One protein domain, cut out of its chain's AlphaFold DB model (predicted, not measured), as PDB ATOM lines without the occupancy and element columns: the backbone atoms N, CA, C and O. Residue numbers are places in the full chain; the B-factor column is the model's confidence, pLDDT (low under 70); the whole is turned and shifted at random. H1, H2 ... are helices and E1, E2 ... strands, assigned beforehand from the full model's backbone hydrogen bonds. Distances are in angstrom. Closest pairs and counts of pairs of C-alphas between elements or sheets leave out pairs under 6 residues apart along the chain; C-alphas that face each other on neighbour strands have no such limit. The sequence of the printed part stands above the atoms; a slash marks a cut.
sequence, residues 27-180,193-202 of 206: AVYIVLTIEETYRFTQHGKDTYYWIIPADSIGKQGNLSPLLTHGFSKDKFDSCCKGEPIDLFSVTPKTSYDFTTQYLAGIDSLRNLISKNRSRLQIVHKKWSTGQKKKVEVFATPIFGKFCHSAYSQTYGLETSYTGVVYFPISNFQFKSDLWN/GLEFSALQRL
ATOM      1  N   ALA A  27     -18.894 -11.633  47.562       93.25
ATOM      2  CA  ALA A  27     -18.550 -13.014  47.249       93.25
ATOM      3  C   ALA A  27     -18.984 -13.355  45.821       93.25
ATOM      4  O   ALA A  27     -19.595 -12.532  45.134       93.25
ATOM      5  N   VAL A  28     -18.618 -14.550  45.360       94.25
ATOM      6  CA  VAL A  28     -18.993 -15.055  44.038       94.25
ATOM      7  C   VAL A  28     -20.203 -15.974  44.164       94.25
ATOM      8  O   VAL A  28     -20.267 -16.825  45.051       94.25
ATOM      9  N   TYR A  29     -21.148 -15.804  43.249       94.50
ATOM     10  CA  TYR A  29     -22.403 -16.533  43.175       94.50
ATOM     11  C   TYR A  29     -22.683 -16.947  41.733       94.50
ATOM     12  O   TYR A  29     -22.237 -16.289  40.792       94.50
ATOM     13  N   ILE A  30     -23.493 -17.983  41.550       94.19
ATOM     14  CA  ILE A  30     -24.212 -18.225  40.302       94.19
ATOM     15  C   ILE A  30     -25.648 -17.752  40.489       94.19
ATOM     16  O   ILE A  30     -26.364 -18.257  41.351       94.19
ATOM     17  N   VAL A  31     -26.082 -16.810  39.655       95.25
ATOM     18  CA  VAL A  31     -27.489 -16.418  39.558       95.25
ATOM     19  C   VAL A  31     -28.154 -17.216  38.449       95.25
ATOM     20  O   VAL A  31     -27.783 -17.095  37.279       95.25
ATOM     21  N   LEU A  32     -29.159 -18.009  38.810       93.31
ATOM     22  CA  LEU A  32     -30.035 -18.675  37.860       93.31
ATOM     23  C   LEU A  32     -31.169 -17.733  37.463       93.31
ATOM     24  O   LEU A  32     -31.820 -17.131  38.316       93.31
ATOM     25  N   THR A  33     -31.410 -17.612  36.163       94.06
ATOM     26  CA  THR A  33     -32.578 -16.921  35.607       94.06
ATOM     27  C   THR A  33     -33.507 -17.954  35.013       94.06
ATOM     28  O   THR A  33     -33.088 -18.722  34.150       94.06
ATOM     29  N   ILE A  34     -34.757 -17.965  35.456       90.56
ATOM     30  CA  ILE A  34     -35.751 -18.921  34.986       90.56
ATOM     31  C   ILE A  34     -36.872 -18.138  34.330       90.56
ATOM     32  O   ILE A  34     -37.558 -17.349  34.977       90.56
ATOM     33  N   GLU A  35     -37.005 -18.323  33.024       90.62
ATOM     34  CA  GLU A  35     -37.991 -17.638  32.205       90.62
ATOM     35  C   GLU A  35     -39.117 -18.596  31.826       90.62
ATOM     36  O   GLU A  35     -38.874 -19.647  31.230       90.62
ATOM     37  N   GLU A  36     -40.358 -18.225  32.133       86.94
ATOM     38  CA  GLU A  36     -41.542 -18.993  31.759       86.94
ATOM     39  C   GLU A  36     -42.340 -18.252  30.693       86.94
ATOM     40  O   GLU A  36     -42.743 -17.107  30.876       86.94
ATOM     41  N   THR A  37     -42.599 -18.919  29.572       86.88
ATOM     42  CA  THR A  37     -43.453 -18.390  28.502       86.88
ATOM     43  C   THR A  37     -44.627 -19.329  28.266       86.88
ATOM     44  O   THR A  37     -44.447 -20.532  28.049       86.88
ATOM     45  N   TYR A  38     -45.836 -18.776  28.264       82.69
ATOM     46  CA  TYR A  38     -47.078 -19.506  28.022       82.69
ATOM     47  C   TYR A  38     -47.629 -19.139  26.642       82.69
ATOM     48  O   TYR A  38     -47.791 -17.968  26.323       82.69
ATOM     49  N   ARG A  39     -47.938 -20.136  25.802       68.75
ATOM     50  CA  ARG A  39     -48.347 -19.874  24.404       68.75
ATOM     51  C   ARG A  39     -49.738 -19.238  24.270       68.75
ATOM     52  O   ARG A  39     -49.998 -18.574  23.278       68.75
ATOM     53  N   PHE A  40     -50.635 -19.495  25.221       63.72
ATOM     54  CA  PHE A  40     -52.053 -19.125  25.115       63.72
ATOM     55  C   PHE A  40     -52.489 -18.019  26.077       63.72
ATOM     56  O   PHE A  40     -53.617 -17.549  25.971       63.72
ATOM     57  N   THR A  41     -51.640 -17.600  27.017       58.38
ATOM     58  CA  THR A  41     -51.995 -16.538  27.965       58.38
ATOM     59  C   THR A  41     -51.371 -15.218  27.516       58.38
ATOM     60  O   THR A  41     -50.250 -15.190  27.018       58.38
ATOM     61  N   GLN A  42     -52.091 -14.107  27.692       53.62
ATOM     62  CA  GLN A  42     -51.627 -12.759  27.323       53.62
ATOM     63  C   GLN A  42     -50.522 -12.213  28.253       53.62
ATOM     64  O   GLN A  42     -50.100 -11.071  28.112       53.62
ATOM     65  N   HIS A  43     -50.042 -13.006  29.217       59.59
ATOM     66  CA  HIS A  43     -49.229 -12.534  30.342       59.59
ATOM     67  C   HIS A  43     -47.718 -12.435  30.068       59.59
ATOM     68  O   HIS A  43     -46.937 -12.262  30.994       59.59
ATOM     69  N   GLY A  44     -47.286 -12.475  28.806       69.88
ATOM     70  CA  GLY A  44     -45.877 -12.285  28.464       69.88
ATOM     71  C   GLY A  44     -44.962 -13.369  29.049       69.88
ATOM     72  O   GLY A  44     -45.327 -14.545  29.112       69.88
ATOM     73  N   LYS A  45     -43.737 -12.966  29.401       82.38
ATOM     74  CA  LYS A  45     -42.677 -13.839  29.912       82.38
ATOM     75  C   LYS A  45     -42.421 -13.525  31.382       82.38
ATOM     76  O   LYS A  45     -41.934 -12.439  31.695       82.38
ATOM     77  N   ASP A  46     -42.681 -14.488  32.253       85.06
ATOM     78  CA  ASP A  46     -42.341 -14.367  33.666       85.06
ATOM     79  C   ASP A  46     -40.852 -14.661  33.874       85.06
ATOM     80  O   ASP A  46     -40.310 -15.563  33.236       85.06
ATOM     81  N   THR A  47     -40.185 -13.923  34.765       87.44
ATOM     82  CA  THR A  47     -38.752 -14.103  35.051       87.44
ATOM     83  C   THR A  47     -38.501 -14.209  36.550       87.44
ATOM     84  O   THR A  47     -38.794 -13.280  37.302       87.44
ATOM     85  N   TYR A  48     -37.893 -15.317  36.967       88.50
ATOM     86  CA  TYR A  48     -37.518 -15.602  38.350       88.50
ATOM     87  C   TYR A  48     -36.006 -15.663  38.486       88.50
ATOM     88  O   TYR A  48     -35.313 -16.135  37.583       88.50
ATOM     89  N   TYR A  49     -35.504 -15.223  39.638       92.25
ATOM     90  CA  TYR A  49     -34.088 -15.293  39.957       92.25
ATOM     91  C   TYR A  49     -33.867 -16.168  41.177       92.25
ATOM     92  O   TYR A  49     -34.535 -16.022  42.201       92.25
ATOM     93  N   TRP A  50     -32.889 -17.049  41.057       91.94
ATOM     94  CA  TRP A  50     -32.359 -17.826  42.162       91.94
ATOM     95  C   TRP A  50     -30.853 -17.639  42.221       91.94
ATOM     96  O   TRP A  50     -30.231 -17.215  41.248       91.94
ATOM     97  N   ILE A  51     -30.264 -17.929  43.366       93.00
ATOM     98  CA  ILE A  51     -28.847 -17.719  43.610       93.00
ATOM     99  C   ILE A  51     -28.256 -18.914  44.349       93.00
ATOM    100  O   ILE A  51     -28.897 -19.501  45.221       93.00
ATOM    101  N   ILE A  52     -27.036 -19.268  43.958       91.81
ATOM    102  CA  ILE A  52     -26.212 -20.307  44.571       91.81
ATOM    103  C   ILE A  52     -24.866 -19.662  44.923       91.81
ATOM    104  O   ILE A  52     -24.210 -19.126  44.024       91.81
ATOM    105  N   PRO A  53     -24.421 -19.679  46.189       92.00
ATOM    106  CA  PRO A  53     -23.046 -19.317  46.535       92.00
ATOM    107  C   PRO A  53     -22.043 -20.228  45.812       92.00
ATOM    108  O   PRO A  53     -22.231 -21.442  45.765       92.00
ATOM    109  N   ALA A  54     -20.979 -19.671  45.225       89.69
ATOM    110  CA  ALA A  54     -20.056 -20.462  44.400       89.69
ATOM    111  C   ALA A  54     -19.338 -21.580  45.186       89.69
ATOM    112  O   ALA A  54     -19.070 -22.645  44.643       89.69
ATOM    113  N   ASP A  55     -19.092 -21.371  46.481       87.69
ATOM    114  CA  ASP A  55     -18.515 -22.351  47.421       87.69
ATOM    115  C   ASP A  55     -19.477 -23.490  47.827       87.69
ATOM    116  O   ASP A  55     -19.128 -24.411  48.581       87.69
ATOM    117  N   SER A  56     -20.714 -23.416  47.343       86.69
ATOM    118  CA  SER A  56     -21.824 -24.284  47.714       86.69
ATOM    119  C   SER A  56     -22.330 -25.127  46.542       86.69
ATOM    120  O   SER A  56     -23.309 -25.862  46.675       86.69
ATOM    121  N   ILE A  57     -21.646 -25.056  45.403       83.75
ATOM    122  CA  ILE A  57     -21.963 -25.822  44.197       83.75
ATOM    123  C   ILE A  57     -21.607 -27.297  44.400       83.75
ATOM    124  O   ILE A  57     -20.633 -27.628  45.077       83.75
ATOM    125  N   GLY A  58     -22.444 -28.195  43.873       74.81
ATOM    126  CA  GLY A  58     -22.317 -29.644  44.073       74.81
ATOM    127  C   GLY A  58     -22.822 -30.147  45.431       74.81
ATOM    128  O   GLY A  58     -22.901 -31.354  45.646       74.81
ATOM    129  N   LYS A  59     -23.212 -29.248  46.340       77.62
ATOM    130  CA  LYS A  59     -23.876 -29.589  47.603       77.62
ATOM    131  C   LYS A  59     -25.394 -29.444  47.434       77.62
ATOM    132  O   LYS A  59     -25.875 -28.472  46.849       77.62
ATOM    133  N   GLN A  60     -26.154 -30.404  47.956       67.00
ATOM    134  CA  GLN A  60     -27.618 -30.374  47.905       67.00
ATOM    135  C   GLN A  60     -28.185 -29.201  48.724       67.00
ATOM    136  O   GLN A  60     -27.631 -28.843  49.760       67.00
ATOM    137  N   GLY A  61     -29.303 -28.622  48.270       64.94
ATOM    138  CA  GLY A  61     -30.085 -27.648  49.046       64.94
ATOM    139  C   GLY A  61     -29.608 -26.188  49.019       64.94
ATOM    140  O   GLY A  61     -30.181 -25.363  49.721       64.94
ATOM    141  N   ASN A  62     -28.615 -25.829  48.200       77.69
ATOM    142  CA  ASN A  62     -28.020 -24.477  48.207       77.69
ATOM    143  C   ASN A  62     -28.598 -23.508  47.176       77.69
ATOM    144  O   ASN A  62     -27.953 -22.533  46.788       77.69
ATOM    145  N   LEU A  63     -29.806 -23.793  46.711       85.31
ATOM    146  CA  LEU A  63     -30.504 -22.960  45.758       85.31
ATOM    147  C   LEU A  63     -31.533 -22.116  46.504       85.31
ATOM    148  O   LEU A  63     -32.447 -22.646  47.130       85.31
ATOM    149  N   SER A  64     -31.371 -20.798  46.450       87.75
ATOM    150  CA  SER A  64     -32.197 -19.860  47.216       87.75
ATOM    151  C   SER A  64     -32.829 -18.793  46.322       87.75
ATOM    152  O   SER A  64     -32.196 -18.369  45.351       87.75
ATOM    153  N   PRO A  65     -34.056 -18.323  46.609       89.00
ATOM    154  CA  PRO A  65     -34.658 -17.222  45.873       89.00
ATOM    155  C   PRO A  65     -33.820 -15.946  45.987       89.00
ATOM    156  O   PRO A  65     -33.389 -15.569  47.081       89.00
ATOM    157  N   LEU A  66     -33.633 -15.264  44.857       92.56
ATOM    158  CA  LEU A  66     -33.033 -13.936  44.790       92.56
ATOM    159  C   LEU A  66     -34.128 -12.905  44.520       92.56
ATOM    160  O   LEU A  66     -34.670 -12.807  43.416       92.56
ATOM    161  N   LEU A  67     -34.435 -12.101  45.529       91.00
ATOM    162  CA  LEU A  67     -35.506 -11.119  45.457       91.00
ATOM    163  C   LEU A  67     -34.977  -9.814  44.880       91.00
ATOM    164  O   LEU A  67     -34.212  -9.093  45.509       91.00
ATOM    165  N   THR A  68     -35.402  -9.498  43.658       89.38
ATOM    166  CA  THR A  68     -35.040  -8.236  42.986       89.38
ATOM    167  C   THR A  68     -36.177  -7.214  42.991       89.38
ATOM    168  O   THR A  68     -35.985  -6.084  42.559       89.38
ATOM    169  N   HIS A  69     -37.377  -7.607  43.415       85.06
ATOM    170  CA  HIS A  69     -38.566  -6.760  43.515       85.06
ATOM    171  C   HIS A  69     -39.598  -7.405  44.447       85.06
ATOM    172  O   HIS A  69     -39.444  -8.566  44.823       85.06
ATOM    173  N   GLY A  70     -40.664  -6.667  44.774       80.25
ATOM    174  CA  GLY A  70     -41.822  -7.217  45.487       80.25
ATOM    175  C   GLY A  70     -41.636  -7.359  46.999       80.25
ATOM    176  O   GLY A  70     -42.278  -8.201  47.610       80.25
ATOM    177  N   PHE A  71     -40.765  -6.553  47.606       84.38
ATOM    178  CA  PHE A  71     -40.519  -6.532  49.051       84.38
ATOM    179  C   PHE A  71     -40.430  -5.096  49.566       84.38
ATOM    180  O   PHE A  71     -40.004  -4.204  48.833       84.38
ATOM    181  N   SER A  72     -40.823  -4.870  50.818       86.12
ATOM    182  CA  SER A  72     -40.739  -3.562  51.471       86.12
ATOM    183  C   SER A  72     -39.356  -3.306  52.072       86.12
ATOM    184  O   SER A  72     -38.546  -4.224  52.260       86.12
ATOM    185  N   LYS A  73     -39.081  -2.039  52.397       87.56
ATOM    186  CA  LYS A  73     -37.793  -1.628  52.962       87.56
ATOM    187  C   LYS A  73     -37.493  -2.299  54.306       87.56
ATOM    188  O   LYS A  73     -36.358  -2.708  54.526       87.56
ATOM    189  N   ASP A  74     -38.491  -2.484  55.168       88.06
ATOM    190  CA  ASP A  74     -38.317  -3.178  56.450       88.06
ATOM    191  C   ASP A  74     -37.854  -4.625  56.274       88.06
ATOM    192  O   ASP A  74     -36.980  -5.073  57.008       88.06
ATOM    193  N   LYS A  75     -38.368  -5.343  55.267       87.81
ATOM    194  CA  LYS A  75     -37.941  -6.723  54.985       87.81
ATOM    195  C   LYS A  75     -36.503  -6.768  54.495       87.81
ATOM    196  O   LYS A  75     -35.744  -7.629  54.931       87.81
ATOM    197  N   PHE A  76     -36.124  -5.821  53.640       89.94
ATOM    198  CA  PHE A  76     -34.739  -5.665  53.208       89.94
ATOM    199  C   PHE A  76     -33.812  -5.370  54.398       89.94
ATOM    200  O   PHE A  76     -32.824  -6.075  54.598       89.94
ATOM    201  N   ASP A  77     -34.153  -4.378  55.223       90.69
ATOM    202  CA  ASP A  77     -33.335  -3.965  56.365       90.69
ATOM    203  C   ASP A  77     -33.221  -5.083  57.422       90.69
ATOM    204  O   ASP A  77     -32.127  -5.321  57.934       90.69
ATOM    205  N   SER A  78     -34.312  -5.798  57.729       89.94
ATOM    206  CA  SER A  78     -34.304  -6.962  58.631       89.94
ATOM    207  C   SER A  78     -33.454  -8.102  58.072       89.94
ATOM    208  O   SER A  78     -32.588  -8.617  58.780       89.94
ATOM    209  N   CYS A  79     -33.609  -8.439  56.787       90.62
ATOM    210  CA  CYS A  79     -32.782  -9.458  56.142       90.62
ATOM    211  C   CYS A  79     -31.293  -9.105  56.218       90.62
ATOM    212  O   CYS A  79     -30.462  -9.933  56.583       90.62
ATOM    213  N   CYS A  80     -30.945  -7.850  55.945       91.38
ATOM    214  CA  CYS A  80     -29.564  -7.386  55.989       91.38
ATOM    215  C   CYS A  80     -28.969  -7.297  57.407       91.38
ATOM    216  O   CYS A  80     -27.743  -7.268  57.547       91.38
ATOM    217  N   LYS A  81     -29.808  -7.328  58.448       92.38
ATOM    218  CA  LYS A  81     -29.408  -7.541  59.850       92.38
ATOM    219  C   LYS A  81     -29.353  -9.027  60.242       92.38
ATOM    220  O   LYS A  81     -28.901  -9.337  61.342       92.38
ATOM    221  N   GLY A  82     -29.778  -9.927  59.352       89.31
ATOM    222  CA  GLY A  82     -29.906 -11.372  59.564       89.31
ATOM    223  C   GLY A  82     -31.126 -11.789  60.373       89.31
ATOM    224  O   GLY A  82     -31.180 -12.914  60.864       89.31
ATOM    225  N   GLU A  83     -32.097 -10.896  60.534       89.94
ATOM    226  CA  GLU A  83     -33.364 -11.229  61.168       89.94
ATOM    227  C   GLU A  83     -34.189 -12.096  60.203       89.94
ATOM    228  O   GLU A  83     -34.243 -11.792  59.006       89.94
ATOM    229  N   PRO A  84     -34.846 -13.167  60.683       87.81
ATOM    230  CA  PRO A  84     -35.757 -13.943  59.855       87.81
ATOM    231  C   PRO A  84     -36.864 -13.064  59.273       87.81
ATOM    232  O   PRO A  84     -37.431 -12.220  59.973       87.81
ATOM    233  N   ILE A  85     -37.200 -13.275  58.000       85.06
ATOM    234  CA  ILE A  85     -38.216 -12.468  57.319       85.06
ATOM    235  C   ILE A  85     -39.392 -13.308  56.850       85.06
ATOM    236  O   ILE A  85     -39.227 -14.413  56.343       85.06
ATOM    237  N   ASP A  86     -40.577 -12.721  56.959       80.31
ATOM    238  CA  ASP A  86     -41.796 -13.215  56.328       80.31
ATOM    239  C   ASP A  86     -42.137 -12.305  55.138       80.31
ATOM    240  O   ASP A  86     -42.451 -11.122  55.330       80.31
ATOM    241  N   LEU A  87     -42.033 -12.849  53.924       73.50
ATOM    242  CA  LEU A  87     -42.317 -12.150  52.664       73.50
ATOM    243  C   LEU A  87     -43.820 -11.988  52.387       73.50
ATOM    244  O   LEU A  87     -44.188 -11.172  51.548       73.50
ATOM    245  N   PHE A  88     -44.675 -12.744  53.080       67.56
ATOM    246  CA  PHE A  88     -46.122 -12.824  52.854       67.56
ATOM    247  C   PHE A  88     -46.938 -12.084  53.911       67.56
ATOM    248  O   PHE A  88     -48.168 -12.111  53.892       67.56
ATOM    249  N   SER A  89     -46.267 -11.394  54.831       67.06
ATOM    250  CA  SER A  89     -46.925 -10.484  55.756       67.06
ATOM    251  C   SER A  89     -47.708  -9.425  54.963       67.06
ATOM    252  O   SER A  89     -47.127  -8.577  54.288       67.06
ATOM    253  N   VAL A  90     -49.042  -9.508  55.036       60.03
ATOM    254  CA  VAL A  90     -49.998  -8.693  54.255       60.03
ATOM    255  C   VAL A  90     -49.849  -7.192  54.542       60.03
ATOM    256  O   VAL A  90     -50.176  -6.352  53.704       60.03
ATOM    257  N   THR A  91     -49.318  -6.845  55.713       60.28
ATOM    258  CA  THR A  91     -49.057  -5.476  56.150       60.28
ATOM    259  C   THR A  91     -47.554  -5.249  56.290       60.28
ATOM    260  O   THR A  91     -46.960  -5.648  57.297       60.28
ATOM    261  N   PRO A  92     -46.897  -4.593  55.316       62.84
ATOM    262  CA  PRO A  92     -45.520  -4.185  55.519       62.84
ATOM    263  C   PRO A  92     -45.488  -3.129  56.629       62.84
ATOM    264  O   PRO A  92     -46.364  -2.264  56.708       62.84
ATOM    265  N   LYS A  93     -44.484  -3.193  57.512       63.06
ATOM    266  CA  LYS A  93     -44.325  -2.175  58.564       63.06
ATOM    267  C   LYS A  93     -43.914  -0.821  57.972       63.06
ATOM    268  O   LYS A  93     -44.089   0.204  58.623       63.06
ATOM    269  N   THR A  94     -43.357  -0.821  56.756       70.50
ATOM    270  CA  THR A  94     -42.870   0.370  56.044       70.50
ATOM    271  C   THR A  94     -43.275   0.371  54.567       70.50
ATOM    272  O   THR A  94     -43.766  -0.624  54.038       70.50
ATOM    273  N   SER A  95     -43.085   1.502  53.886       74.75
ATOM    274  CA  SER A  95     -43.342   1.642  52.451       74.75
ATOM    275  C   SER A  95     -42.345   0.847  51.586       74.75
ATOM    276  O   SER A  95     -41.293   0.387  52.033       74.75
ATOM    277  N   TYR A  96     -42.668   0.724  50.297       78.88
ATOM    278  CA  TYR A  96     -41.771   0.218  49.247       78.88
ATOM    279  C   TYR A  96     -40.812   1.305  48.727       78.88
ATOM    280  O   TYR A  96     -40.365   1.256  47.583       78.88
ATOM    281  N   ASP A  97     -40.540   2.324  49.543       80.31
ATOM    282  CA  ASP A  97     -39.742   3.478  49.148       80.31
ATOM    283  C   ASP A  97     -38.249   3.166  49.302       80.31
ATOM    284  O   ASP A  97     -37.681   3.186  50.399       80.31
ATOM    285  N   PHE A  98     -37.623   2.799  48.186       86.00
ATOM    286  CA  PHE A  98     -36.183   2.598  48.095       86.00
ATOM    287  C   PHE A  98     -35.527   3.799  47.429       86.00
ATOM    288  O   PHE A  98     -36.078   4.405  46.511       86.00
ATOM    289  N   THR A  99     -34.289   4.095  47.827       87.12
ATOM    290  CA  THR A  99     -33.523   5.177  47.204       87.12
ATOM    291  C   THR A  99     -33.333   4.914  45.707       87.12
ATOM    292  O   THR A  99     -33.121   3.776  45.277       87.12
ATOM    293  N   THR A 100     -33.329   5.975  44.897       88.44
ATOM    294  CA  THR A 100     -33.077   5.877  43.448       88.44
ATOM    295  C   THR A 100     -31.758   5.163  43.142       88.44
ATOM    296  O   THR A 100     -31.675   4.394  42.190       88.44
ATOM    297  N   GLN A 101     -30.738   5.360  43.985       89.38
ATOM    298  CA  GLN A 101     -29.448   4.681  43.863       89.38
ATOM    299  C   GLN A 101     -29.566   3.162  44.038       89.38
ATOM    300  O   GLN A 101     -28.936   2.415  43.290       89.38
ATOM    301  N   TYR A 102     -30.367   2.696  45.001       90.12
ATOM    302  CA  TYR A 102     -30.604   1.268  45.187       90.12
ATOM    303  C   TYR A 102     -31.324   0.674  43.976       90.12
ATOM    304  O   TYR A 102     -30.846  -0.308  43.410       90.12
ATOM    305  N   LEU A 103     -32.409   1.311  43.525       91.50
ATOM    306  CA  LEU A 103     -33.171   0.868  42.351       91.50
ATOM    307  C   LEU A 103     -32.288   0.796  41.093       91.50
ATOM    308  O   LEU A 103     -32.279  -0.225  40.408       91.50
ATOM    309  N   ALA A 104     -31.453   1.810  40.856       91.88
ATOM    310  CA  ALA A 104     -30.473   1.800  39.770       91.88
ATOM    311  C   ALA A 104     -29.445   0.658  39.905       91.88
ATOM    312  O   ALA A 104     -29.009   0.082  38.904       91.88
ATOM    313  N   GLY A 105     -29.068   0.295  41.135       93.31
ATOM    314  CA  GLY A 105     -28.229  -0.869  41.425       93.31
ATOM    315  C   GLY A 105     -28.903  -2.195  41.058       93.31
ATOM    316  O   GLY A 105     -28.262  -3.058  40.454       93.31
ATOM    317  N   ILE A 106     -30.197  -2.341  41.355       94.19
ATOM    318  CA  ILE A 106     -31.000  -3.509  40.957       94.19
ATOM    319  C   ILE A 106     -31.099  -3.619  39.438       94.19
ATOM    320  O   ILE A 106     -30.891  -4.701  38.881       94.19
ATOM    321  N   ASP A 107     -31.375  -2.514  38.752       94.44
ATOM    322  CA  ASP A 107     -31.471  -2.511  37.293       94.44
ATOM    323  C   ASP A 107     -30.117  -2.803  36.642       94.44
ATOM    324  O   ASP A 107     -30.038  -3.561  35.673       94.44
ATOM    325  N   SER A 108     -29.025  -2.301  37.225       94.75
ATOM    326  CA  SER A 108     -27.664  -2.646  36.803       94.75
ATOM    327  C   SER A 108     -27.384  -4.143  36.953       94.75
ATOM    328  O   SER A 108     -26.851  -4.752  36.025       94.75
ATOM    329  N   LEU A 109     -27.793  -4.764  38.066       97.12
ATOM    330  CA  LEU A 109     -27.685  -6.213  38.265       97.12
ATOM    331  C   LEU A 109     -28.490  -6.994  37.217       97.12
ATOM    332  O   LEU A 109     -27.966  -7.921  36.604       97.12
ATOM    333  N   ARG A 110     -29.749  -6.616  36.975       96.19
ATOM    334  CA  ARG A 110     -30.608  -7.273  35.973       96.19
ATOM    335  C   ARG A 110     -30.024  -7.174  34.568       96.19
ATOM    336  O   ARG A 110     -30.003  -8.163  33.839       96.19
ATOM    337  N   ASN A 111     -29.505  -6.004  34.206       96.06
ATOM    338  CA  ASN A 111     -28.838  -5.787  32.928       96.06
ATOM    339  C   ASN A 111     -27.563  -6.627  32.805       96.06
ATOM    340  O   ASN A 111     -27.321  -7.220  31.752       96.06
ATOM    341  N   LEU A 112     -26.773  -6.713  33.877       97.12
ATOM    342  CA  LEU A 112     -25.582  -7.553  33.942       97.12
ATOM    343  C   LEU A 112     -25.932  -9.035  33.743       97.12
ATOM    344  O   LEU A 112     -25.283  -9.697  32.934       97.12
ATOM    345  N   ILE A 113     -26.973  -9.531  34.421       97.00
ATOM    346  CA  ILE A 113     -27.487 -10.900  34.262       97.00
ATOM    347  C   ILE A 113     -27.930 -11.137  32.820       97.00
ATOM    348  O   ILE A 113     -27.431 -12.037  32.152       97.00
ATOM    349  N   SER A 114     -28.833 -10.300  32.310       95.44
ATOM    350  CA  SER A 114     -29.427 -10.465  30.979       95.44
ATOM    351  C   SER A 114     -28.377 -10.540  29.866       95.44
ATOM    352  O   SER A 114     -28.483 -11.383  28.976       95.44
ATOM    353  N   LYS A 115     -27.331  -9.705  29.943       96.75
ATOM    354  CA  LYS A 115     -26.270  -9.632  28.928       96.75
ATOM    355  C   LYS A 115     -25.275 -10.793  28.967       96.75
ATOM    356  O   LYS A 115     -24.698 -11.099  27.933       96.75
ATOM    357  N   ASN A 116     -25.049 -11.402  30.132       96.25
ATOM    358  CA  ASN A 116     -23.950 -12.359  30.332       96.25
ATOM    359  C   ASN A 116     -24.417 -13.781  30.672       96.25
ATOM    360  O   ASN A 116     -23.601 -14.658  30.966       96.25
ATOM    361  N   ARG A 117     -25.728 -14.023  30.658       94.38
ATOM    362  CA  ARG A 117     -26.300 -15.327  30.982       94.38
ATOM    363  C   ARG A 117     -26.028 -16.367  29.902       94.38
ATOM    364  O   ARG A 117     -26.216 -16.117  28.713       94.38
ATOM    365  N   SER A 118     -25.675 -17.570  30.336       92.31
ATOM    366  CA  SER A 118     -25.552 -18.753  29.483       92.31
ATOM    367  C   SER A 118     -26.741 -19.674  29.706       92.31
ATOM    368  O   SER A 118     -27.157 -19.895  30.842       92.31
ATOM    369  N   ARG A 119     -27.330 -20.191  28.627       91.75
ATOM    370  CA  ARG A 119     -28.492 -21.085  28.714       91.75
ATOM    371  C   ARG A 119     -28.053 -22.470  29.187       91.75
ATOM    372  O   ARG A 119     -27.191 -23.071  28.558       91.75
ATOM    373  N   LEU A 120     -28.692 -22.967  30.241       88.25
ATOM    374  CA  LEU A 120     -28.455 -24.298  30.800       88.25
ATOM    375  C   LEU A 120     -29.446 -25.327  30.261       88.25
ATOM    376  O   LEU A 120     -29.058 -26.407  29.834       88.25
ATOM    377  N   GLN A 121     -30.735 -24.982  30.261       86.62
ATOM    378  CA  GLN A 121     -31.799 -25.944  29.991       86.62
ATOM    379  C   GLN A 121     -32.988 -25.275  29.301       86.62
ATOM    380  O   GLN A 121     -33.275 -24.093  29.510       86.62
ATOM    381  N   ILE A 122     -33.707 -26.058  28.498       89.25
ATOM    382  CA  ILE A 122     -35.037 -25.707  27.997       89.25
ATOM    383  C   ILE A 122     -35.974 -26.875  28.265       89.25
ATOM    384  O   ILE A 122     -35.716 -27.991  27.816       89.25
ATOM    385  N   VAL A 123     -37.094 -26.608  28.929       86.38
ATOM    386  CA  VAL A 123     -38.149 -27.593  29.169       86.38
ATOM    387  C   VAL A 123     -39.450 -27.144  28.529       86.38
ATOM    388  O   VAL A 123     -39.908 -26.016  28.707       86.38
ATOM    389  N   HIS A 124     -40.073 -28.062  27.799       86.75
ATOM    390  CA  HIS A 124     -41.381 -27.858  27.196       86.75
ATOM    391  C   HIS A 124     -42.406 -28.704  27.946       86.75
ATOM    392  O   HIS A 124     -42.364 -29.930  27.891       86.75
ATOM    393  N   LYS A 125     -43.345 -28.050  28.633       83.50
ATOM    394  CA  LYS A 125     -44.502 -28.705  29.250       83.50
ATOM    395  C   LYS A 125     -45.712 -28.527  28.336       83.50
ATOM    396  O   LYS A 125     -45.993 -27.422  27.864       83.50
ATOM    397  N   LYS A 126     -46.427 -29.620  28.076       83.69
ATOM    398  CA  LYS A 126     -47.684 -29.628  27.324       83.69
ATOM    399  C   LYS A 126     -48.740 -30.315  28.177       83.69
ATOM    400  O   LYS A 126     -48.531 -31.447  28.600       83.69
ATOM    401  N   TRP A 127     -49.860 -29.641  28.400       80.62
ATOM    402  CA  TRP A 127     -51.008 -30.223  29.094       80.62
ATOM    403  C   TRP A 127     -51.980 -30.857  28.097       80.62
ATOM    404  O   TRP A 127     -52.007 -30.492  26.916       80.62
ATOM    405  N   SER A 128     -52.798 -31.796  28.581       81.12
ATOM    406  CA  SER A 128     -53.869 -32.438  27.804       81.12
ATOM    407  C   SER A 128     -54.879 -31.424  27.255       81.12
ATOM    408  O   SER A 128     -55.390 -31.608  26.156       81.12
ATOM    409  N   THR A 129     -55.072 -30.301  27.952       82.12
ATOM    410  CA  THR A 129     -55.901 -29.153  27.539       82.12
ATOM    411  C   THR A 129     -55.334 -28.365  26.349       82.12
ATOM    412  O   THR A 129     -55.928 -27.384  25.913       82.12
ATOM    413  N   GLY A 130     -54.162 -28.743  25.826       80.12
ATOM    414  CA  GLY A 130     -53.503 -28.067  24.706       80.12
ATOM    415  C   GLY A 130     -52.619 -26.887  25.112       80.12
ATOM    416  O   GLY A 130     -51.838 -26.409  24.282       80.12
ATOM    417  N   GLN A 131     -52.662 -26.460  26.380       80.94
ATOM    418  CA  GLN A 131     -51.763 -25.440  26.912       80.94
ATOM    419  C   GLN A 131     -50.299 -25.888  26.765       80.94
ATOM    420  O   GLN A 131     -49.961 -27.066  26.915       80.94
ATOM    421  N   LYS A 132     -49.414 -24.935  26.456       84.06
ATOM    422  CA  LYS A 132     -47.968 -25.154  26.342       84.06
ATOM    423  C   LYS A 132     -47.225 -24.118  27.176       84.06
ATOM    424  O   LYS A 132     -47.554 -22.932  27.101       84.06
ATOM    425  N   LYS A 133     -46.216 -24.575  27.912       84.62
ATOM    426  CA  LYS A 133     -45.281 -23.757  28.686       84.62
ATOM    427  C   LYS A 133     -43.864 -24.094  28.249       84.62
ATOM    428  O   LYS A 133     -43.499 -25.267  28.179       84.62
ATOM    429  N   LYS A 134     -43.084 -23.063  27.955       87.81
ATOM    430  CA  LYS A 134     -41.639 -23.151  27.750       87.81
ATOM    431  C   LYS A 134     -40.969 -22.581  28.995       87.81
ATOM    432  O   LYS A 134     -41.301 -21.468  29.390       87.81
ATOM    433  N   VAL A 135     -40.078 -23.353  29.602       88.19
ATOM    434  CA  VAL A 135     -39.224 -22.921  30.711       88.19
ATOM    435  C   VAL A 135     -37.798 -22.881  30.192       88.19
ATOM    436  O   VAL A 135     -37.292 -23.901  29.727       88.19
ATOM    437  N   GLU A 136     -37.166 -21.717  30.235       91.06
ATOM    438  CA  GLU A 136     -35.756 -21.546  29.887       91.06
ATOM    439  C   GLU A 136     -34.969 -21.207  31.142       91.06
ATOM    440  O   GLU A 136     -35.293 -20.257  31.851       91.06
ATOM    441  N   VAL A 137     -33.932 -21.993  31.406       90.50
ATOM    442  CA  VAL A 137     -33.034 -21.788  32.535       90.50
ATOM    443  C   VAL A 137     -31.718 -21.258  32.002       90.50
ATOM    444  O   VAL A 137     -31.107 -21.845  31.104       90.50
ATOM    445  N   PHE A 138     -31.261 -20.164  32.586       93.25
ATOM    446  CA  PHE A 138     -29.963 -19.571  32.328       93.25
ATOM    447  C   PHE A 138     -29.190 -19.433  33.629       93.25
ATOM    448  O   PHE A 138     -29.781 -19.376  34.703       93.25
ATOM    449  N   ALA A 139     -27.878 -19.303  33.527       93.12
ATOM    450  CA  ALA A 139     -27.010 -19.049  34.659       93.12
ATOM    451  C   ALA A 139     -26.014 -17.935  34.341       93.12
ATOM    452  O   ALA A 139     -25.559 -17.794  33.205       93.12
ATOM    453  N   THR A 140     -25.703 -17.127  35.352       95.56
ATOM    454  CA  THR A 140     -24.739 -16.025  35.264       95.56
ATOM    455  C   THR A 140     -23.865 -15.989  36.515       95.56
ATOM    456  O   THR A 140     -24.402 -15.775  37.604       95.56
ATOM    457  N   PRO A 141     -22.540 -16.161  36.404       95.31
ATOM    458  CA  PRO A 141     -21.621 -15.975  37.516       95.31
ATOM    459  C   PRO A 141     -21.452 -14.491  37.837       95.31
ATOM    460  O   PRO A 141     -21.103 -13.674  36.979       95.31
ATOM    461  N   ILE A 142     -21.705 -14.134  39.090       96.44
ATOM    462  CA  ILE A 142     -21.699 -12.757  39.572       96.44
ATOM    463  C   ILE A 142     -20.881 -12.677  40.845       96.44
ATOM    464  O   ILE A 142     -21.107 -13.414  41.799       96.44
ATOM    465  N   PHE A 143     -19.964 -11.724  40.879       96.06
ATOM    466  CA  PHE A 143     -19.395 -11.222  42.115       96.06
ATOM    467  C   PHE A 143     -20.219 -10.039  42.603       96.06
ATOM    468  O   PHE A 143     -20.563  -9.165  41.809       96.06
ATOM    469  N   GLY A 144     -20.534  -9.989  43.891       95.62
ATOM    470  CA  GLY A 144     -21.278  -8.868  44.451       95.62
ATOM    471  C   GLY A 144     -21.596  -9.041  45.924       95.62
ATOM    472  O   GLY A 144     -21.268 -10.058  46.536       95.62
ATOM    473  N   LYS A 145     -22.227  -8.018  46.496       95.81
ATOM    474  CA  LYS A 145     -22.755  -8.044  47.859       95.81
ATOM    475  C   LYS A 145     -24.230  -8.408  47.829       95.81
ATOM    476  O   LYS A 145     -25.026  -7.723  47.183       95.81
ATOM    477  N   PHE A 146     -24.575  -9.429  48.598       95.25
ATOM    478  CA  PHE A 146     -25.945  -9.839  48.862       95.25
ATOM    479  C   PHE A 146     -26.096 -10.038  50.371       95.25
ATOM    480  O   PHE A 146     -25.184 -10.578  51.000       95.25
ATOM    481  N   CYS A 147     -27.212  -9.604  50.955       93.81
ATOM    482  CA  CYS A 147     -27.594 -10.086  52.282       93.81
ATOM    483  C   CYS A 147     -28.532 -11.274  52.149       93.81
ATOM    484  O   CYS A 147     -29.136 -11.490  51.095       93.81
ATOM    485  N   HIS A 148     -28.612 -12.058  53.213       92.50
ATOM    486  CA  HIS A 148     -29.458 -13.227  53.256       92.50
ATOM    487  C   HIS A 148     -29.990 -13.446  54.665       92.50
ATOM    488  O   HIS A 148     -29.343 -13.080  55.643       92.50
ATOM    489  N   SER A 149     -31.163 -14.055  54.761       90.38
ATOM    490  CA  SER A 149     -31.762 -14.420  56.041       90.38
ATOM    491  C   SER A 149     -32.605 -15.675  55.893       90.38
ATOM    492  O   SER A 149     -33.065 -16.011  54.796       90.38
ATOM    493  N   ALA A 150     -32.831 -16.364  57.009       88.19
ATOM    494  CA  ALA A 150     -33.815 -17.433  57.058       88.19
ATOM    495  C   ALA A 150     -35.211 -16.884  56.723       88.19
ATOM    496  O   ALA A 150     -35.570 -15.759  57.091       88.19
ATOM    497  N   TYR A 151     -35.995 -17.693  56.024       82.19
ATOM    498  CA  TYR A 151     -37.409 -17.430  55.831       82.19
ATOM    499  C   TYR A 151     -38.197 -17.848  57.085       82.19
ATOM    500  O   TYR A 151     -38.012 -18.948  57.604       82.19
ATOM    501  N   SER A 152     -39.063 -16.961  57.578       74.88
ATOM    502  CA  SER A 152     -39.927 -17.192  58.739       74.88
ATOM    503  C   SER A 152     -41.369 -17.386  58.290       74.88
ATOM    504  O   SER A 152     -41.925 -16.527  57.609       74.88
ATOM    505  N   GLN A 153     -41.990 -18.486  58.716       64.62
ATOM    506  CA  GLN A 153     -43.406 -18.776  58.485       64.62
ATOM    507  C   GLN A 153     -44.242 -18.200  59.631       64.62
ATOM    508  O   GLN A 153     -44.691 -18.929  60.514       64.62
ATOM    509  N   THR A 154     -44.408 -16.881  59.669       58.28
ATOM    510  CA  THR A 154     -45.122 -16.242  60.783       58.28
ATOM    511  C   THR A 154     -46.622 -16.098  60.490       58.28
ATOM    512  O   THR A 154     -47.414 -15.993  61.424       58.28
ATOM    513  N   TYR A 155     -47.049 -16.164  59.222       49.53
ATOM    514  CA  TYR A 155     -48.445 -15.926  58.838       49.53
ATOM    515  C   TYR A 155     -49.057 -17.017  57.956       49.53
ATOM    516  O   TYR A 155     -49.297 -16.756  56.786       49.53
ATOM    517  N   GLY A 156     -49.360 -18.198  58.517       43.44
ATOM    518  CA  GLY A 156     -50.450 -19.118  58.102       43.44
ATOM    519  C   GLY A 156     -50.570 -19.560  56.630       43.44
ATOM    520  O   GLY A 156     -51.494 -20.290  56.283       43.44
ATOM    521  N   LEU A 157     -49.673 -19.120  55.756       49.75
ATOM    522  CA  LEU A 157     -49.542 -19.500  54.367       49.75
ATOM    523  C   LEU A 157     -48.485 -20.588  54.361       49.75
ATOM    524  O   LEU A 157     -47.301 -20.314  54.552       49.75
ATOM    525  N   GLU A 158     -48.932 -21.827  54.188       49.12
ATOM    526  CA  GLU A 158     -48.070 -22.993  54.024       49.12
ATOM    527  C   GLU A 158     -47.279 -22.878  52.715       49.12
ATOM    528  O   GLU A 158     -47.544 -23.545  51.717       49.12
ATOM    529  N   THR A 159     -46.283 -22.001  52.683       55.22
ATOM    530  CA  THR A 159     -45.167 -22.205  51.776       55.22
ATOM    531  C   THR A 159     -44.312 -23.283  52.419       55.22
ATOM    532  O   THR A 159     -43.740 -23.055  53.480       55.22
ATOM    533  N   SER A 160     -44.172 -24.440  51.777       56.78
ATOM    534  CA  SER A 160     -43.260 -25.508  52.218       56.78
ATOM    535  C   SER A 160     -41.777 -25.096  52.210       56.78
ATOM    536  O   SER A 160     -40.906 -25.889  52.560       56.78
ATOM    537  N   TYR A 161     -41.470 -23.854  51.820       69.00
ATOM    538  CA  TYR A 161     -40.127 -23.304  51.843       69.00
ATOM    539  C   TYR A 161     -39.677 -22.988  53.276       69.00
ATOM    540  O   TYR A 161     -40.326 -22.231  53.998       69.00
ATOM    541  N   THR A 162     -38.537 -23.550  53.667       67.94
ATOM    542  CA  THR A 162     -37.860 -23.334  54.962       67.94
ATOM    543  C   THR A 162     -36.413 -22.859  54.781       67.94
ATOM    544  O   THR A 162     -35.610 -22.910  55.710       67.94
ATOM    545  N   GLY A 163     -36.057 -22.422  53.569       80.38
ATOM    546  CA  GLY A 163     -34.690 -22.068  53.209       80.38
ATOM    547  C   GLY A 163     -34.325 -20.604  53.461       80.38
ATOM    548  O   GLY A 163     -35.017 -19.842  54.137       80.38
ATOM    549  N   VAL A 164     -33.201 -20.209  52.872       87.38
ATOM    550  CA  VAL A 164     -32.661 -18.846  52.931       87.38
ATOM    551  C   VAL A 164     -33.175 -18.031  51.746       87.38
ATOM    552  O   VAL A 164     -33.423 -18.573  50.672       87.38
ATOM    553  N   VAL A 165     -33.340 -16.726  51.914       89.25
ATOM    554  CA  VAL A 165     -33.651 -15.798  50.817       89.25
ATOM    555  C   VAL A 165     -32.566 -14.745  50.715       89.25
ATOM    556  O   VAL A 165     -31.980 -14.366  51.727       89.25
ATOM    557  N   TYR A 166     -32.288 -14.290  49.496       93.25
ATOM    558  CA  TYR A 166     -31.223 -13.331  49.222       93.25
ATOM    559  C   TYR A 166     -31.774 -12.018  48.686       93.25
ATOM    560  O   TYR A 166     -32.658 -12.008  47.823       93.25
ATOM    561  N   PHE A 167     -31.162 -10.919  49.127       93.88
ATOM    562  CA  PHE A 167     -31.364  -9.593  48.557       93.88
ATOM    563  C   PHE A 167     -30.060  -9.038  47.988       93.88
ATOM    564  O   PHE A 167     -29.018  -9.077  48.651       93.88
ATOM    565  N   PRO A 168     -30.102  -8.485  46.771       95.12
ATOM    566  CA  PRO A 168     -28.985  -7.756  46.190       95.12
ATOM    567  C   PRO A 168     -28.714  -6.457  46.957       95.12
ATOM    568  O   PRO A 168     -29.636  -5.724  47.296       95.12
ATOM    569  N   ILE A 169     -27.435  -6.148  47.186       94.19
ATOM    570  CA  ILE A 169     -27.005  -4.881  47.791       94.19
ATOM    571  C   ILE A 169     -26.245  -4.029  46.776       94.19
ATOM    572  O   ILE A 169     -26.704  -2.944  46.429       94.19
ATOM    573  N   SER A 170     -25.065  -4.473  46.323       93.94
ATOM    574  CA  SER A 170     -24.196  -3.650  45.466       93.94
ATOM    575  C   SER A 170     -22.986  -4.400  44.891       93.94
ATOM    576  O   SER A 170     -22.784  -5.589  45.136       93.94
ATOM    577  N   ASN A 171     -22.139  -3.662  44.158       93.31
ATOM    578  CA  ASN A 171     -20.830  -4.087  43.645       93.31
ATOM    579  C   ASN A 171     -20.885  -5.275  42.676       93.31
ATOM    580  O   ASN A 171     -19.984  -6.111  42.664       93.31
ATOM    581  N   PHE A 172     -21.943  -5.344  41.870       96.56
ATOM    582  CA  PHE A 172     -22.159  -6.440  40.935       96.56
ATOM    583  C   PHE A 172     -21.179  -6.387  39.766       96.56
ATOM    584  O   PHE A 172     -21.065  -5.375  39.076       96.56
ATOM    585  N   GLN A 173     -20.491  -7.498  39.533       96.81
ATOM    586  CA  GLN A 173     -19.558  -7.684  38.429       96.81
ATOM    587  C   GLN A 173     -19.730  -9.083  37.852       96.81
ATOM    588  O   GLN A 173     -19.912 -10.051  38.589       96.81
ATOM    589  N   PHE A 174     -19.656  -9.197  36.530       96.19
ATOM    590  CA  PHE A 174     -19.653 -10.494  35.866       96.19
ATOM    591  C   PHE A 174     -18.310 -11.196  36.111       96.19
ATOM    592  O   PHE A 174     -17.256 -10.564  36.025       96.19
ATOM    593  N   LYS A 175     -18.352 -12.493  36.429       94.31
ATOM    594  CA  LYS A 175     -17.164 -13.330  36.664       94.31
ATOM    595  C   LYS A 175     -17.076 -14.440  35.627       94.31
ATOM    596  O   LYS A 175     -17.479 -15.570  35.877       94.31
ATOM    597  N   SER A 176     -16.598 -14.088  34.434       88.06
ATOM    598  CA  SER A 176     -16.499 -15.006  33.291       88.06
ATOM    599  C   SER A 176     -15.605 -16.217  33.556       88.06
ATOM    600  O   SER A 176     -15.901 -17.311  33.087       88.06
ATOM    601  N   ASP A 177     -14.531 -16.015  34.313       87.19
ATOM    602  CA  ASP A 177     -13.533 -17.013  34.692       87.19
ATOM    603  C   ASP A 177     -14.116 -18.173  35.499       87.19
ATOM    604  O   ASP A 177     -13.612 -19.293  35.423       87.19
ATOM    605  N   LEU A 178     -15.221 -17.934  36.207       82.94
ATOM    606  CA  LEU A 178     -15.861 -18.940  37.039       82.94
ATOM    607  C   LEU A 178     -16.335 -20.164  36.232       82.94
ATOM    608  O   LEU A 178     -16.270 -21.292  36.724       82.94
ATOM    609  N   TRP A 179     -16.731 -19.975  34.969       81.88
ATOM    610  CA  TRP A 179     -17.126 -21.075  34.081       81.88
ATOM    611  C   TRP A 179     -16.009 -22.083  33.811       81.88
ATOM    612  O   TRP A 179     -16.295 -23.245  33.545       81.88
ATOM    613  N   ASN A 180     -14.747 -21.666  33.922       81.69
ATOM    614  CA  ASN A 180     -13.602 -22.558  33.736       81.69
ATOM    615  C   ASN A 180     -13.346 -23.440  34.965       81.69
ATOM    616  O   ASN A 180     -12.574 -24.391  34.892       81.69
ATOM    617  N   GLY A 193     -38.931 -28.301  38.249       53.91
ATOM    618  CA  GLY A 193     -39.722 -28.919  39.314       53.91
ATOM    619  C   GLY A 193     -39.755 -28.094  40.602       53.91
ATOM    620  O   GLY A 193     -40.638 -28.321  41.424       53.91
ATOM    621  N   LEU A 194     -38.877 -27.089  40.743       58.94
ATOM    622  CA  LEU A 194     -39.061 -26.032  41.733       58.94
ATOM    623  C   LEU A 194     -40.376 -25.347  41.388       58.94
ATOM    624  O   LEU A 194     -40.483 -24.666  40.369       58.94
ATOM    625  N   GLU A 195     -41.420 -25.580  42.173       51.47
ATOM    626  CA  GLU A 195     -42.672 -24.889  41.936       51.47
ATOM    627  C   GLU A 195     -42.464 -23.385  42.166       51.47
ATOM    628  O   GLU A 195     -42.482 -22.881  43.286       51.47
ATOM    629  N   PHE A 196     -42.324 -22.644  41.065       50.97
ATOM    630  CA  PHE A 196     -42.314 -21.177  41.013       50.97
ATOM    631  C   PHE A 196     -43.601 -20.553  41.591       50.97
ATOM    632  O   PHE A 196     -43.673 -19.339  41.782       50.97
ATOM    633  N   SER A 197     -44.598 -21.395  41.903       43.09
ATOM    634  CA  SER A 197     -45.938 -21.094  42.410       43.09
ATOM    635  C   SER A 197     -45.935 -20.370  43.760       43.09
ATOM    636  O   SER A 197     -46.760 -19.473  43.953       43.09
ATOM    637  N   ALA A 198     -44.999 -20.696  44.662       40.31
ATOM    638  CA  ALA A 198     -44.967 -20.110  46.004       40.31
ATOM    639  C   ALA A 198     -44.760 -18.587  45.957       40.31
ATOM    640  O   ALA A 198     -45.392 -17.858  46.717       40.31
ATOM    641  N   LEU A 199     -43.955 -18.097  45.006       43.78
ATOM    642  CA  LEU A 199     -43.790 -16.663  44.753       43.78
ATOM    643  C   LEU A 199     -44.697 -16.153  43.615       43.78
ATOM    644  O   LEU A 199     -45.092 -14.995  43.641       43.78
ATOM    645  N   GLN A 200     -45.111 -16.977  42.641       38.88
ATOM    646  CA  GLN A 200     -46.056 -16.572  41.574       38.88
ATOM    647  C   GLN A 200     -47.440 -16.168  42.092       38.88
ATOM    648  O   GLN A 200     -48.105 -15.335  41.470       38.88
ATOM    649  N   ARG A 201     -47.881 -16.706  43.237       31.66
ATOM    650  CA  ARG A 201     -49.100 -16.225  43.909       31.66
ATOM    651  C   ARG A 201     -48.981 -14.772  44.403       31.66
ATOM    652  O   ARG A 201     -50.011 -14.161  44.652       31.66
ATOM    653  N   LEU A 202     -47.774 -14.199  44.481       38.75
ATOM    654  CA  LEU A 202     -47.525 -12.832  44.966       38.75
ATOM    655  C   LEU A 202     -47.731 -11.732  43.917       38.75
ATOM    656  O   LEU A 202     -47.985 -10.588  44.283       38.75
TER     657      LEU A 202
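AT A GLANCE: This is residues 27 to 180 and 193 to 202 of the 206 residues of an uncharacterized protein of Hymenobacter persicinus (UniProt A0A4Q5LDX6). A twisted antiparallel sheet of five strands bends sharply along its longest strand, E4, with H1 and H2 packed over one face and little H3 over the other. The hairpins E1-E2 and E3-E4 reach out to one end of the sheet; H4 lies apart from the strands. The 164 printed residues hold E1, E2, H1, H2, E3, E4, E5, H3 and H4 in that order, mixed in class. The whole is compact, radius of gyration of the C-alphas 16.4 A, spanning 46 by 43 by 34 A.

IN THESE COORDINATES: E1, residues 27 to 38, begins at C-alpha 27 (-18.550, -13.014, 47.249) and is 35.0 A long. E2 is 45 to 53, H1 73 to 80, H2 100 to 116 (24.2 A), E3 118 to 126, E4 132 to 150 (34.7 A), E5 164 to 174, H3 176 to 180. H4, 197 to 200, ends at C-alpha 200 (-46.056, -16.572, 41.574).

HOW THE PARTS SIT: E1 has antiparallel E2 on one side (N 32 to O 50, 2.8 A) and E4 on the other (N 31 to O 140, 2.8 A). E3 (N 123 to O 135, 2.8 A) and E5 (N 143 to O 173, 2.8 A) lie on one side of E4, E1 on the other; E3, E4, E5 form a meander, each strand the antiparallel neighbour of the one before. E4 bends by 115 degrees at residue 145. H2 is slantwise over E4 and E5, height 8.4 A; its closest C-alphas to E5 are Leu 109 and Phe 172, 6.1 A. H1 stands up over E4 on the same face (Cys 80 and Cys 147, closest C-alphas, 5.0 A). H3 is over E4 on the opposite face (Leu 178 and Pro 141, closest C-alphas, 6.5 A). Every O i to N i+4 pair is within hydrogen-bond range in H1 and H2; H3 has 0 of 1, but 2 of 2 O i to N i+3 pairs; H4 is too short for an O i to N i+4 pair.

THE WHOLE: Lys 81 and Ser 128 have the farthest C-alphas, 47.4 A. Residues 181 to 192 are cut out, with 27.5 A between C-alphas 180 and 193. Long links join E2 to H1, H1 to H2 and E4 to E5. Mean pLDDT of the printed part is 82.1; residues under 70 include 153 to 162 and 193 to 202.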